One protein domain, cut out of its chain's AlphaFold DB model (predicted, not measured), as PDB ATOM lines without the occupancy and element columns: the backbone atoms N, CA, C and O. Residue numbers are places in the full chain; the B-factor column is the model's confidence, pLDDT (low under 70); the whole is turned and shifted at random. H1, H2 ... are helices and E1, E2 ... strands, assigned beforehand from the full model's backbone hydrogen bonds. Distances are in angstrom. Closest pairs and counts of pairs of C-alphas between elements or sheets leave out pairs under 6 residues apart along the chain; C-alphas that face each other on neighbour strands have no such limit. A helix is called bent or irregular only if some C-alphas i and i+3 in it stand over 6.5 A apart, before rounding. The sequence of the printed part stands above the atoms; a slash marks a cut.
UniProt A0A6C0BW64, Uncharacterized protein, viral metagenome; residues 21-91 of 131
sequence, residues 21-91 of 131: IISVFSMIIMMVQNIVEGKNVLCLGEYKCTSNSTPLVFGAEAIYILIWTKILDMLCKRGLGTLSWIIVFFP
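What this domain is: This is residues 21 to 91 of the 131 residues of an uncharacterized protein of viral metagenome (UniProt A0A6C0BW64). One long helix, H2, runs along a rod-shaped model, with the shorter H1 beside its first half, nearly parallel in line but running the opposite way, and H3 folding back along its far end. A small two-stranded hairpin, E1 and E2, sits between H1 and H2 in the chain, and E1 packs beside the later part of H1, near residues 29 to 37. The printed part has 71 residues with three named helices and two named strands, in the order H1, E1, E2, H2, H3; the sheet, in the order E1 - E2, is antiparallel and the class is mostly helix. The whole is loose, with a radius of gyration of the C-alphas of 15.1 A, and the C-alphas span 46 by 20 by 16 A.

Where its parts are: H1 is residues 21 to 37, 25.5 A from first to last C-alpha, and begins with C-alpha 21 at (124.322, 73.260, 152.221). E1 is residues 41 to 44, 9.8 A long, and E2 is residues 47 to 50, 10.4 A long. H2 is residues 54 to 77, 35.2 A long, from C-alpha 54 at (105.029, 70.921, 162.170) to C-alpha 77 at (126.236, 66.836, 134.425). H3 is residues 81 to 91, 17.3 A long, and ends with C-alpha 91 at (114.681, 83.045, 144.068). H3 is irregular: C-alphas 88 and 91 are 7.1 A apart.

How they stand to each other: H1 touches H2, and H2 touches H1 with residues 54 to 65 alone; the closest C-alphas of the two, those of Ser 23 and Ile 65, are 6.8 A apart. The two helices run opposite ways at a shallow tilt of 6 degrees. The closest C-alphas of H1 and E1, those of Asn 34 and Cys 43, are 5.5 A apart. E1 and E2 form an antiparallel hairpin, with 156 degrees between their directions; N 42 and O 49 at 2.8 A and N 44 and O 47 at 2.9 A are within hydrogen-bond range. H1 and E2 are apart. The closest C-alphas of E1 and H2, those of Leu 42 and Thr 54, are 6.0 A apart. H2 touches H3 with residues 72 to 76 alone; the closest C-alphas, of Leu 72 and Ser 84, are 5.7 A apart. H2 and H3 form a helical hairpin, opposite ways at a shallow tilt of 30 degrees. H3 is apart from H1, E1 and E2. In H2 every O i to N i+4 pair is within hydrogen-bond range; in H1 12 of 13 are, and in H3 6 of 7.

The domain as a whole: The two C-alphas farthest apart, of Gly 38 and Gly 79, are 46.1 A from each other. The printed part has no cut, and its four links, H1 to E1, E1 to E2, E2 to H2 and H2 to H3, are tight. The mean pLDDT of the printed part is 88.7, and residues 38 to 39 are under 70.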
ATOM      1  N   ILE A  21     123.777  72.719 150.969       94.19
ATOM      2  CA  ILE A  21     124.322  73.260 152.221       94.19
ATOM      3  C   ILE A  21     123.457  74.398 152.765       94.19
ATOM      4  O   ILE A  21     123.101  74.374 153.946       94.19
ATOM      5  N   ILE A  22     123.090  75.371 151.924       94.75
ATOM      6  CA  ILE A  22     122.286  76.518 152.372       94.75
ATOM      7  C   ILE A  22     120.886  76.085 152.819       94.75
ATOM      8  O   ILE A  22     120.396  76.583 153.830       94.75
ATOM      9  N   SER A  23     120.272  75.116 152.131       94.88
ATOM     10  CA  SER A  23     118.942  74.613 152.483       94.88
ATOM     11  C   SER A  23     118.945  73.766 153.755       94.88
ATOM     12  O   SER A  23     118.027  73.853 154.567       94.88
ATOM     13  N   VAL A  24     119.987  72.961 153.986       94.38
ATOM     14  CA  VAL A  24     120.123  72.233 155.258       94.38
ATOM     15  C   VAL A  24     120.328  73.212 156.412       94.38
ATOM     16  O   VAL A  24     119.727  73.043 157.473       94.38
ATOM     17  N   PHE A  25     121.135  74.254 156.209       94.94
ATOM     18  CA  PHE A  25     121.352  75.280 157.224       94.94
ATOM     19  C   PHE A  25     120.063  76.047 157.557       94.94
ATOM     20  O   PHE A  25     119.737  76.207 158.735       94.94
ATOM     21  N   SER A  26     119.286  76.454 156.548       93.19
ATOM     22  CA  SER A  26     118.000  77.126 156.770       93.19
ATOM     23  C   SER A  26     116.992  76.221 157.484       93.19
ATOM     24  O   SER A  26     116.346  76.659 158.436       93.19
ATOM     25  N   MET A  27     116.905  74.943 157.098       93.31
ATOM     26  CA  MET A  27     116.043  73.959 157.757       93.31
ATOM     27  C   MET A  27     116.392  73.793 159.242       93.31
ATOM     28  O   MET A  27     115.488  73.728 160.074       93.31
ATOM     29  N   ILE A  28     117.684  73.766 159.594       93.00
ATOM     30  CA  ILE A  28     118.135  73.680 160.993       93.00
ATOM     31  C   ILE A  28     117.694  74.915 161.785       93.00
ATOM     32  O   ILE A  28     117.142  74.765 162.875       93.00
ATOM     33  N   ILE A  29     117.887  76.123 161.244       92.25
ATOM     34  CA  ILE A  29     117.465  77.365 161.911       92.25
ATOM     35  C   ILE A  29     115.956  77.354 162.168       92.25
ATOM     36  O   ILE A  29     115.521  77.601 163.293       92.25
ATOM     37  N   MET A  30     115.161  77.014 161.149       89.12
ATOM     38  CA  MET A  30     113.705  76.932 161.283       89.12
ATOM     39  C   MET A  30     113.299  75.879 162.320       89.12
ATOM     40  O   MET A  30     112.421  76.131 163.142       89.12
ATOM     41  N   MET A  31     113.959  74.721 162.344       89.00
ATOM     42  CA  MET A  31     113.680  73.675 163.330       89.00
ATOM     43  C   MET A  31     113.931  74.155 164.764       89.00
ATOM     44  O   MET A  31     113.093  73.922 165.632       89.00
ATOM     45  N   VAL A  32     115.034  74.872 165.010       89.25
ATOM     46  CA  VAL A  32     115.345  75.433 166.335       89.25
ATOM     47  C   VAL A  32     114.278  76.441 166.766       89.25
ATOM     48  O   VAL A  32     113.773  76.339 167.881       89.25
ATOM     49  N   GLN A  33     113.867  77.354 165.879       88.81
ATOM     50  CA  GLN A  33     112.816  78.343 166.169       88.81
ATOM     51  C   GLN A  33     111.476  77.684 166.539       88.81
ATOM     52  O   GLN A  33     110.777  78.143 167.437       88.81
ATOM     53  N   ASN A  34     111.138  76.570 165.887       87.56
ATOM     54  CA  ASN A  34     109.879  75.856 166.108       87.56
ATOM     55  C   ASN A  34     109.861  74.998 167.384       87.56
ATOM     56  O   ASN A  34     108.787  74.678 167.887       87.56
ATOM     57  N   ILE A  35     111.026  74.623 167.921       82.69
ATOM     58  CA  ILE A  35     111.113  73.910 169.204       82.69
ATOM     59  C   ILE A  35     110.879  74.868 170.381       82.69
ATOM     60  O   ILE A  35     110.308  74.451 171.389       82.69
ATOM     61  N   VAL A  36     111.295  76.133 170.254       79.19
ATOM     62  CA  VAL A  36     111.221  77.131 171.337       79.19
ATOM     63  C   VAL A  36     109.777  77.560 171.639       79.19
ATOM     64  O   VAL A  36     109.431  77.684 172.809       79.19
ATOM     65  N   GLU A  37     108.916  77.709 170.626       74.94
ATOM     66  CA  GLU A  37     107.594  78.344 170.800       74.94
ATOM     67  C   GLU A  37     106.420  77.401 171.100       74.94
ATOM     68  O   GLU A  37     105.375  77.856 171.563       74.94
ATOM     69  N   GLY A  38     106.563  76.090 170.881       68.94
ATOM     70  CA  GLY A  38     105.558  75.096 171.278       68.94
ATOM     71  C   GLY A  38     104.937  74.280 170.137       68.94
ATOM     72  O   GLY A  38     105.342  74.335 168.980       68.94
ATOM     73  N   LYS A  39     103.959  73.430 170.485       66.88
ATOM     74  CA  LYS A  39     103.377  72.420 169.579       66.88
ATOM     75  C   LYS A  39     102.286  73.036 168.681       66.88
ATOM     76  O   LYS A  39     101.418  73.740 169.181       66.88
ATOM     77  N   ASN A  40     102.284  72.693 167.385       73.62
ATOM     78  CA  ASN A  40     101.296  73.086 166.351       73.62
ATOM     79  C   ASN A  40     101.346  74.541 165.845       73.62
ATOM     80  O   ASN A  40     100.433  74.986 165.144       73.62
ATOM     81  N   VAL A  41     102.417  75.275 166.140       78.81
ATOM     82  CA  VAL A  41     102.698  76.573 165.515       78.81
ATOM     83  C   VAL A  41     103.940  76.418 164.645       78.81
ATOM     84  O   VAL A  41     104.949  75.888 165.103       78.81
ATOM     85  N   LEU A  42     103.838  76.818 163.376       83.81
ATOM     86  CA  LEU A  42     104.962  76.924 162.456       83.81
ATOM     87  C   LEU A  42     105.504  78.357 162.506       83.81
ATOM     88  O   LEU A  42     104.809  79.289 162.097       83.81
ATOM     89  N   CYS A  43     106.729  78.516 162.997       83.75
ATOM     90  CA  CYS A  43     107.460  79.780 163.019       83.75
ATOM     91  C   CYS A  43     108.409  79.874 161.817       83.75
ATOM     92  O   CYS A  43     109.230  78.980 161.602       83.75
ATOM     93  N   LEU A  44     108.303  80.959 161.049       86.88
ATOM     94  CA  LEU A  44     109.190  81.299 159.934       86.88
ATOM     95  C   LEU A  44     109.706  82.726 160.152       86.88
ATOM     96  O   LEU A  44     109.142  83.692 159.635       86.88
ATOM     97  N   GLY A  45     110.744  82.865 160.981       84.50
ATOM     98  CA  GLY A  45     111.131  84.170 161.521       84.50
ATOM     99  C   GLY A  45     110.010  84.744 162.393       84.50
ATOM    100  O   GLY A  45     109.502  84.057 163.273       84.50
ATOM    101  N   GLU A  46     109.587  85.977 162.108       81.50
ATOM    102  CA  GLU A  46     108.503  86.662 162.836       81.50
ATOM    103  C   GLU A  46     107.093  86.174 162.444       81.50
ATOM    104  O   GLU A  46     106.103  86.519 163.089       81.50
ATOM    105  N   TYR A  47     106.970  85.360 161.389       83.31
ATOM    106  CA  TYR A  47     105.682  84.844 160.934       83.31
ATOM    107  C   TYR A  47     105.282  83.584 161.710       83.31
ATOM    108  O   TYR A  47     106.056  82.629 161.802       83.31
ATOM    109  N   LYS A  48     104.048  83.563 162.231       85.00
ATOM    110  CA  LYS A  48     103.468  82.434 162.977       85.00
ATOM    111  C   LYS A  48     102.205  81.925 162.282       85.00
ATOM    112  O   LYS A  48     101.270  82.694 162.073       85.00
ATOM    113  N   CYS A  49     102.155  80.627 161.976       80.88
ATOM    114  CA  CYS A  49     100.993  79.974 161.360       80.88
ATOM    115  C   CYS A  49     100.577  78.730 162.155       80.88
ATOM    116  O   CYS A  49     101.423  77.907 162.504       80.88
ATOM    117  N   THR A  50      99.280  78.546 162.417       79.94
ATOM    118  CA  THR A  50      98.762  77.305 163.012       79.94
ATOM    119  C   THR A  50      98.835  76.179 161.980       79.94
ATOM    120  O   THR A  50      98.278  76.267 160.888       79.94
ATOM    121  N   SER A  51      99.579  75.124 162.305       74.19
ATOM    122  CA  SER A  51      99.865  74.005 161.405       74.19
ATOM    123  C   SER A  51      99.338  72.712 162.009       74.19
ATOM    124  O   SER A  51      99.524  72.454 163.196       74.19
ATOM    125  N   ASN A  52      98.719  71.870 161.178       75.38
ATOM    126  CA  ASN A  52      98.192  70.576 161.611       75.38
ATOM    127  C   ASN A  52      99.305  69.625 162.091       75.38
ATOM    128  O   ASN A  52      99.075  68.770 162.937       75.38
ATOM    129  N   SER A  53     100.520  69.754 161.540       81.50
ATOM    130  CA  SER A  53     101.698  69.015 162.013       81.50
ATOM    131  C   SER A  53     103.005  69.649 161.529       81.50
ATOM    132  O   SER A  53     103.435  69.476 160.390       81.50
ATOM    133  N   THR A  54     103.700  70.342 162.430       84.88
ATOM    134  CA  THR A  54     105.029  70.921 162.170       84.88
ATOM    135  C   THR A  54     106.058  69.893 161.651       84.88
ATOM    136  O   THR A  54     106.755  70.201 160.682       84.88
ATOM    137  N   PRO A  55     106.140  68.650 162.178       86.25
ATOM    138  CA  PRO A  55     107.084  67.648 161.668       86.25
ATOM    139  C   PRO A  55     106.828  67.220 160.217       86.25
ATOM    140  O   PRO A  55     107.775  66.896 159.502       86.25
ATOM    141  N   LEU A  56     105.567  67.227 159.770       88.69
ATOM    142  CA  LEU A  56     105.214  66.858 158.399       88.69
ATOM    143  C   LEU A  56     105.739  67.893 157.401       88.69
ATOM    144  O   LEU A  56     106.263  67.521 156.354       88.69
ATOM    145  N   VAL A  57     105.654  69.179 157.754       90.31
ATOM    146  CA  VAL A  57     106.182  70.283 156.939       90.31
ATOM    147  C   VAL A  57     107.695  70.140 156.766       90.31
ATOM    148  O   VAL A  57     108.189  70.161 155.643       90.31
ATOM    149  N   PHE A  58     108.431  69.896 157.855       90.88
ATOM    150  CA  PHE A  58     109.879  69.667 157.782       90.88
ATOM    151  C   PHE A  58     110.248  68.395 157.006       90.88
ATOM    152  O   PHE A  58     111.254  68.374 156.300       90.88
ATOM    153  N   GLY A  59     109.435  67.338 157.099       92.38
ATOM    154  CA  GLY A  59     109.621  66.124 156.304       92.38
ATOM    155  C   GLY A  59     109.457  66.374 154.802       92.38
ATOM    156  O   GLY A  59     110.287  65.931 154.008       92.38
ATOM    157  N   ALA A  60     108.423  67.125 154.416       92.69
ATOM    158  CA  ALA A  60     108.208  67.530 153.029       92.69
ATOM    159  C   ALA A  60     109.356  68.414 152.513       92.69
ATOM    160  O   ALA A  60     109.850  68.185 151.407       92.69
ATOM    161  N   GLU A  61     109.836  69.348 153.335       92.00
ATOM    162  CA  GLU A  61     110.973  70.214 153.007       92.00
ATOM    163  C   GLU A  61     112.261  69.406 152.789       92.00
ATOM    164  O   GLU A  61     112.971  69.597 151.803       92.00
ATOM    165  N   ALA A  62     112.541  68.419 153.644       94.44
ATOM    166  CA  ALA A  62     113.701  67.549 153.468       94.44
ATOM    167  C   ALA A  62     113.648  66.776 152.135       94.44
ATOM    168  O   ALA A  62     114.662  66.658 151.441       94.44
ATOM    169  N   ILE A  63     112.470  66.275 151.744       96.06
ATOM    170  CA  ILE A  63     112.271  65.601 150.450       96.06
ATOM    171  C   ILE A  63     112.475  66.585 149.295       96.06
ATOM    172  O   ILE A  63     113.171  66.259 148.328       96.06
ATOM    173  N   TYR A  64     111.918  67.791 149.407       94.88
ATOM    174  CA  TYR A  64     112.068  68.855 148.419       94.88
ATOM    175  C   TYR A  64     113.545  69.183 148.163       94.88
ATOM    176  O   TYR A  64     113.988  69.147 147.011       94.88
ATOM    177  N   ILE A  65     114.332  69.384 149.226       95.00
ATOM    178  CA  ILE A  65     115.774  69.665 149.137       95.00
ATOM    179  C   ILE A  65     116.503  68.545 148.387       95.00
ATOM    180  O   ILE A  65     117.326  68.814 147.507       95.00
ATOM    181  N   LEU A  66     116.207  67.279 148.696       94.06
ATOM    182  CA  LEU A  66     116.862  66.138 148.047       94.06
ATOM    183  C   LEU A  66     116.531  66.050 146.553       94.06
ATOM    184  O   LEU A  66     117.435  65.835 145.740       94.06
ATOM    185  N   ILE A  67     115.261  66.240 146.187       94.50
ATOM    186  CA  ILE A  67     114.814  66.213 144.788       94.50
ATOM    187  C   ILE A  67     115.481  67.346 144.003       94.50
ATOM    188  O   ILE A  67     116.077  67.095 142.953       94.50
ATOM    189  N   TRP A  68     115.468  68.573 144.528       93.62
ATOM    190  CA  TRP A  68     116.084  69.722 143.859       93.62
ATOM    191  C   TRP A  68     117.588  69.599 143.711       93.62
ATOM    192  O   TRP A  68     118.128  69.863 142.636       93.62
ATOM    193  N   THR A  69     118.262  69.112 144.749       94.00
ATOM    194  CA  THR A  69     119.701  68.843 144.690       94.00
ATOM    195  C   THR A  69     120.026  67.870 143.552       94.00
ATOM    196  O   THR A  69     120.996  68.072 142.820       94.00
ATOM    197  N   LYS A  70     119.197  66.835 143.343       93.06
ATOM    198  CA  LYS A  70     119.364  65.898 142.222       93.06
ATOM    199  C   LYS A  70     119.080  66.533 140.870       93.06
ATOM    200  O   LYS A  70     119.833  66.276 139.935       93.06
ATOM    201  N   ILE A  71     118.045  67.361 140.761       93.50
ATOM    202  CA  ILE A  71     117.748  68.103 139.529       93.50
ATOM    203  C   ILE A  71     118.954  68.965 139.139       93.50
ATOM    204  O   ILE A  71     119.468  68.825 138.031       93.50
ATOM    205  N   LEU A  72     119.471  69.775 140.064       92.56
ATOM    206  CA  LEU A  72     120.623  70.651 139.825       92.56
ATOM    207  C   LEU A  72     121.892  69.868 139.453       92.56
ATOM    208  O   LEU A  72     122.619  70.257 138.537       92.56
ATOM    209  N   ASP A  73     122.147  68.740 140.119       93.31
ATOM    210  CA  ASP A  73     123.287  67.870 139.810       93.31
ATOM    211  C   ASP A  73     123.171  67.253 138.403       93.31
ATOM    212  O   ASP A  73     124.140  67.234 137.643       93.31
ATOM    213  N   MET A  74     121.968  66.815 138.011       92.12
ATOM    214  CA  MET A  74     121.706  66.294 136.665       92.12
ATOM    215  C   MET A  74     121.859  67.363 135.578       92.12
ATOM    216  O   MET A  74     122.424  67.067 134.525       92.12
ATOM    217  N   LEU A  75     121.377  68.589 135.809       92.94
ATOM    218  CA  LEU A  75     121.536  69.690 134.850       92.94
ATOM    219  C   LEU A  75     123.015  70.016 134.638       92.94
ATOM    220  O   LEU A  75     123.476  70.100 133.499       92.94
ATOM    221  N   CYS A  76     123.774  70.127 135.725       91.19
ATOM    222  CA  CYS A  76     125.207  70.368 135.648       91.19
ATOM    223  C   CYS A  76     125.941  69.262 134.868       91.19
ATOM    224  O   CYS A  76     126.725  69.567 133.968       91.19
ATOM    225  N   LYS A  77     125.634  67.985 135.133       90.44
ATOM    226  CA  LYS A  77     126.236  66.836 134.425       90.44
ATOM    227  C   LYS A  77     125.917  66.790 132.929       90.44
ATOM    228  O   LYS A  77     126.661  66.178 132.173       90.44
ATOM    229  N   ARG A  78     124.846  67.455 132.490       93.19
ATOM    230  CA  ARG A  78     124.481  67.618 131.070       93.19
ATOM    231  C   ARG A  78     125.174  68.808 130.392       93.19
ATOM    232  O   ARG A  78     124.837  69.132 129.261       93.19
ATOM    233  N   GLY A  79     126.106  69.479 131.073       91.56
ATOM    234  CA  GLY A  79     126.807  70.663 130.561       91.56
ATOM    235  C   GLY A  79     126.080  71.986 130.823       91.56
ATOM    236  O   GLY A  79     126.576  73.042 130.443       91.56
ATOM    237  N   LEU A  80     124.939  71.974 131.525       92.31
ATOM    238  CA  LEU A  80     124.150  73.172 131.851       92.31
ATOM    239  C   LEU A  80     124.565  73.777 133.204       92.31
ATOM    240  O   LEU A  80     123.725  74.149 134.030       92.31
ATOM    241  N   GLY A  81     125.874  73.867 133.449       88.81
ATOM    242  CA  GLY A  81     126.426  74.398 134.700       88.81
ATOM    243  C   GLY A  81     126.006  75.848 134.962       88.81
ATOM    244  O   GLY A  81     125.552  76.170 136.059       88.81
ATOM    245  N   THR A  82     126.065  76.701 133.934       90.38
ATOM    246  CA  THR A  82     125.650  78.112 134.016       90.38
ATOM    247  C   THR A  82     124.164  78.253 134.340       90.38
ATOM    248  O   THR A  82     123.792  79.028 135.216       90.38
ATOM    249  N   LEU A  83     123.307  77.455 133.694       91.19
ATOM    250  CA  LEU A  83     121.867  77.481 133.957       91.19
ATOM    251  C   LEU A  83     121.547  77.023 135.386       91.19
ATOM    252  O   LEU A  83     120.691  77.605 136.042       91.19
ATOM    253  N   SER A  84     122.277  76.025 135.892       92.31
ATOM    254  CA  SER A  84     122.122  75.542 137.269       92.31
ATOM    255  C   SER A  84     122.411  76.643 138.295       92.31
ATOM    256  O   SER A  84     121.680  76.775 139.269       92.31
ATOM    257  N   TRP A  85     123.431  77.475 138.058       93.25
ATOM    258  CA  TRP A  85     123.730  78.632 138.910       93.25
ATOM    259  C   TRP A  85     122.641  79.704 138.870       93.25
ATOM    260  O   TRP A  85     122.270  80.232 139.918       93.25
ATOM    261  N   ILE A  86     122.098  79.993 137.685       93.94
ATOM    262  CA  ILE A  86     120.988  80.944 137.545       93.94
ATOM    263  C   ILE A  86     119.776  80.453 138.340       93.94
ATOM    264  O   ILE A  86     119.206  81.232 139.095       93.94
ATOM    265  N   ILE A  87     119.422  79.167 138.236       93.19
ATOM    266  CA  ILE A  87     118.290  78.579 138.974       93.19
ATOM    267  C   ILE A  87     118.477  78.718 140.489       93.19
ATOM    268  O   ILE A  87     117.529  79.060 141.190       93.19
ATOM    269  N   VAL A  88     119.693  78.490 140.995       94.06
ATOM    270  CA  VAL A  88     119.996  78.627 142.428       94.06
ATOM    271  C   VAL A  88     119.836  80.072 142.905       94.06
ATOM    272  O   VAL A  88     119.287  80.296 143.980       94.06
ATOM    273  N   PHE A  89     120.282  81.059 142.124       93.38
ATOM    274  CA  PHE A  89     120.218  82.471 142.524       93.38
ATOM    275  C   PHE A  89     118.887  83.165 142.226       93.38
ATOM    276  O   PHE A  89     118.549  84.144 142.890       93.38
ATOM    277  N   PHE A  90     118.120  82.658 141.266       94.06
ATOM    278  CA  PHE A  90     116.838  83.213 140.840       94.06
ATOM    279  C   PHE A  90     115.877  83.581 141.990       94.06
ATOM    280  O   PHE A  90     115.426  84.729 142.016       94.06
ATOM    281  N   PRO A  91     115.587  82.698 142.972       90.38
ATOM    282  CA  PRO A  91     114.681  83.045 144.068       90.38
ATOM    283  C   PRO A  91     115.218  84.183 144.942       90.38
ATOM    284  O   PRO A  91     114.447  85.037 145.370       90.38
TER     285      PRO A  91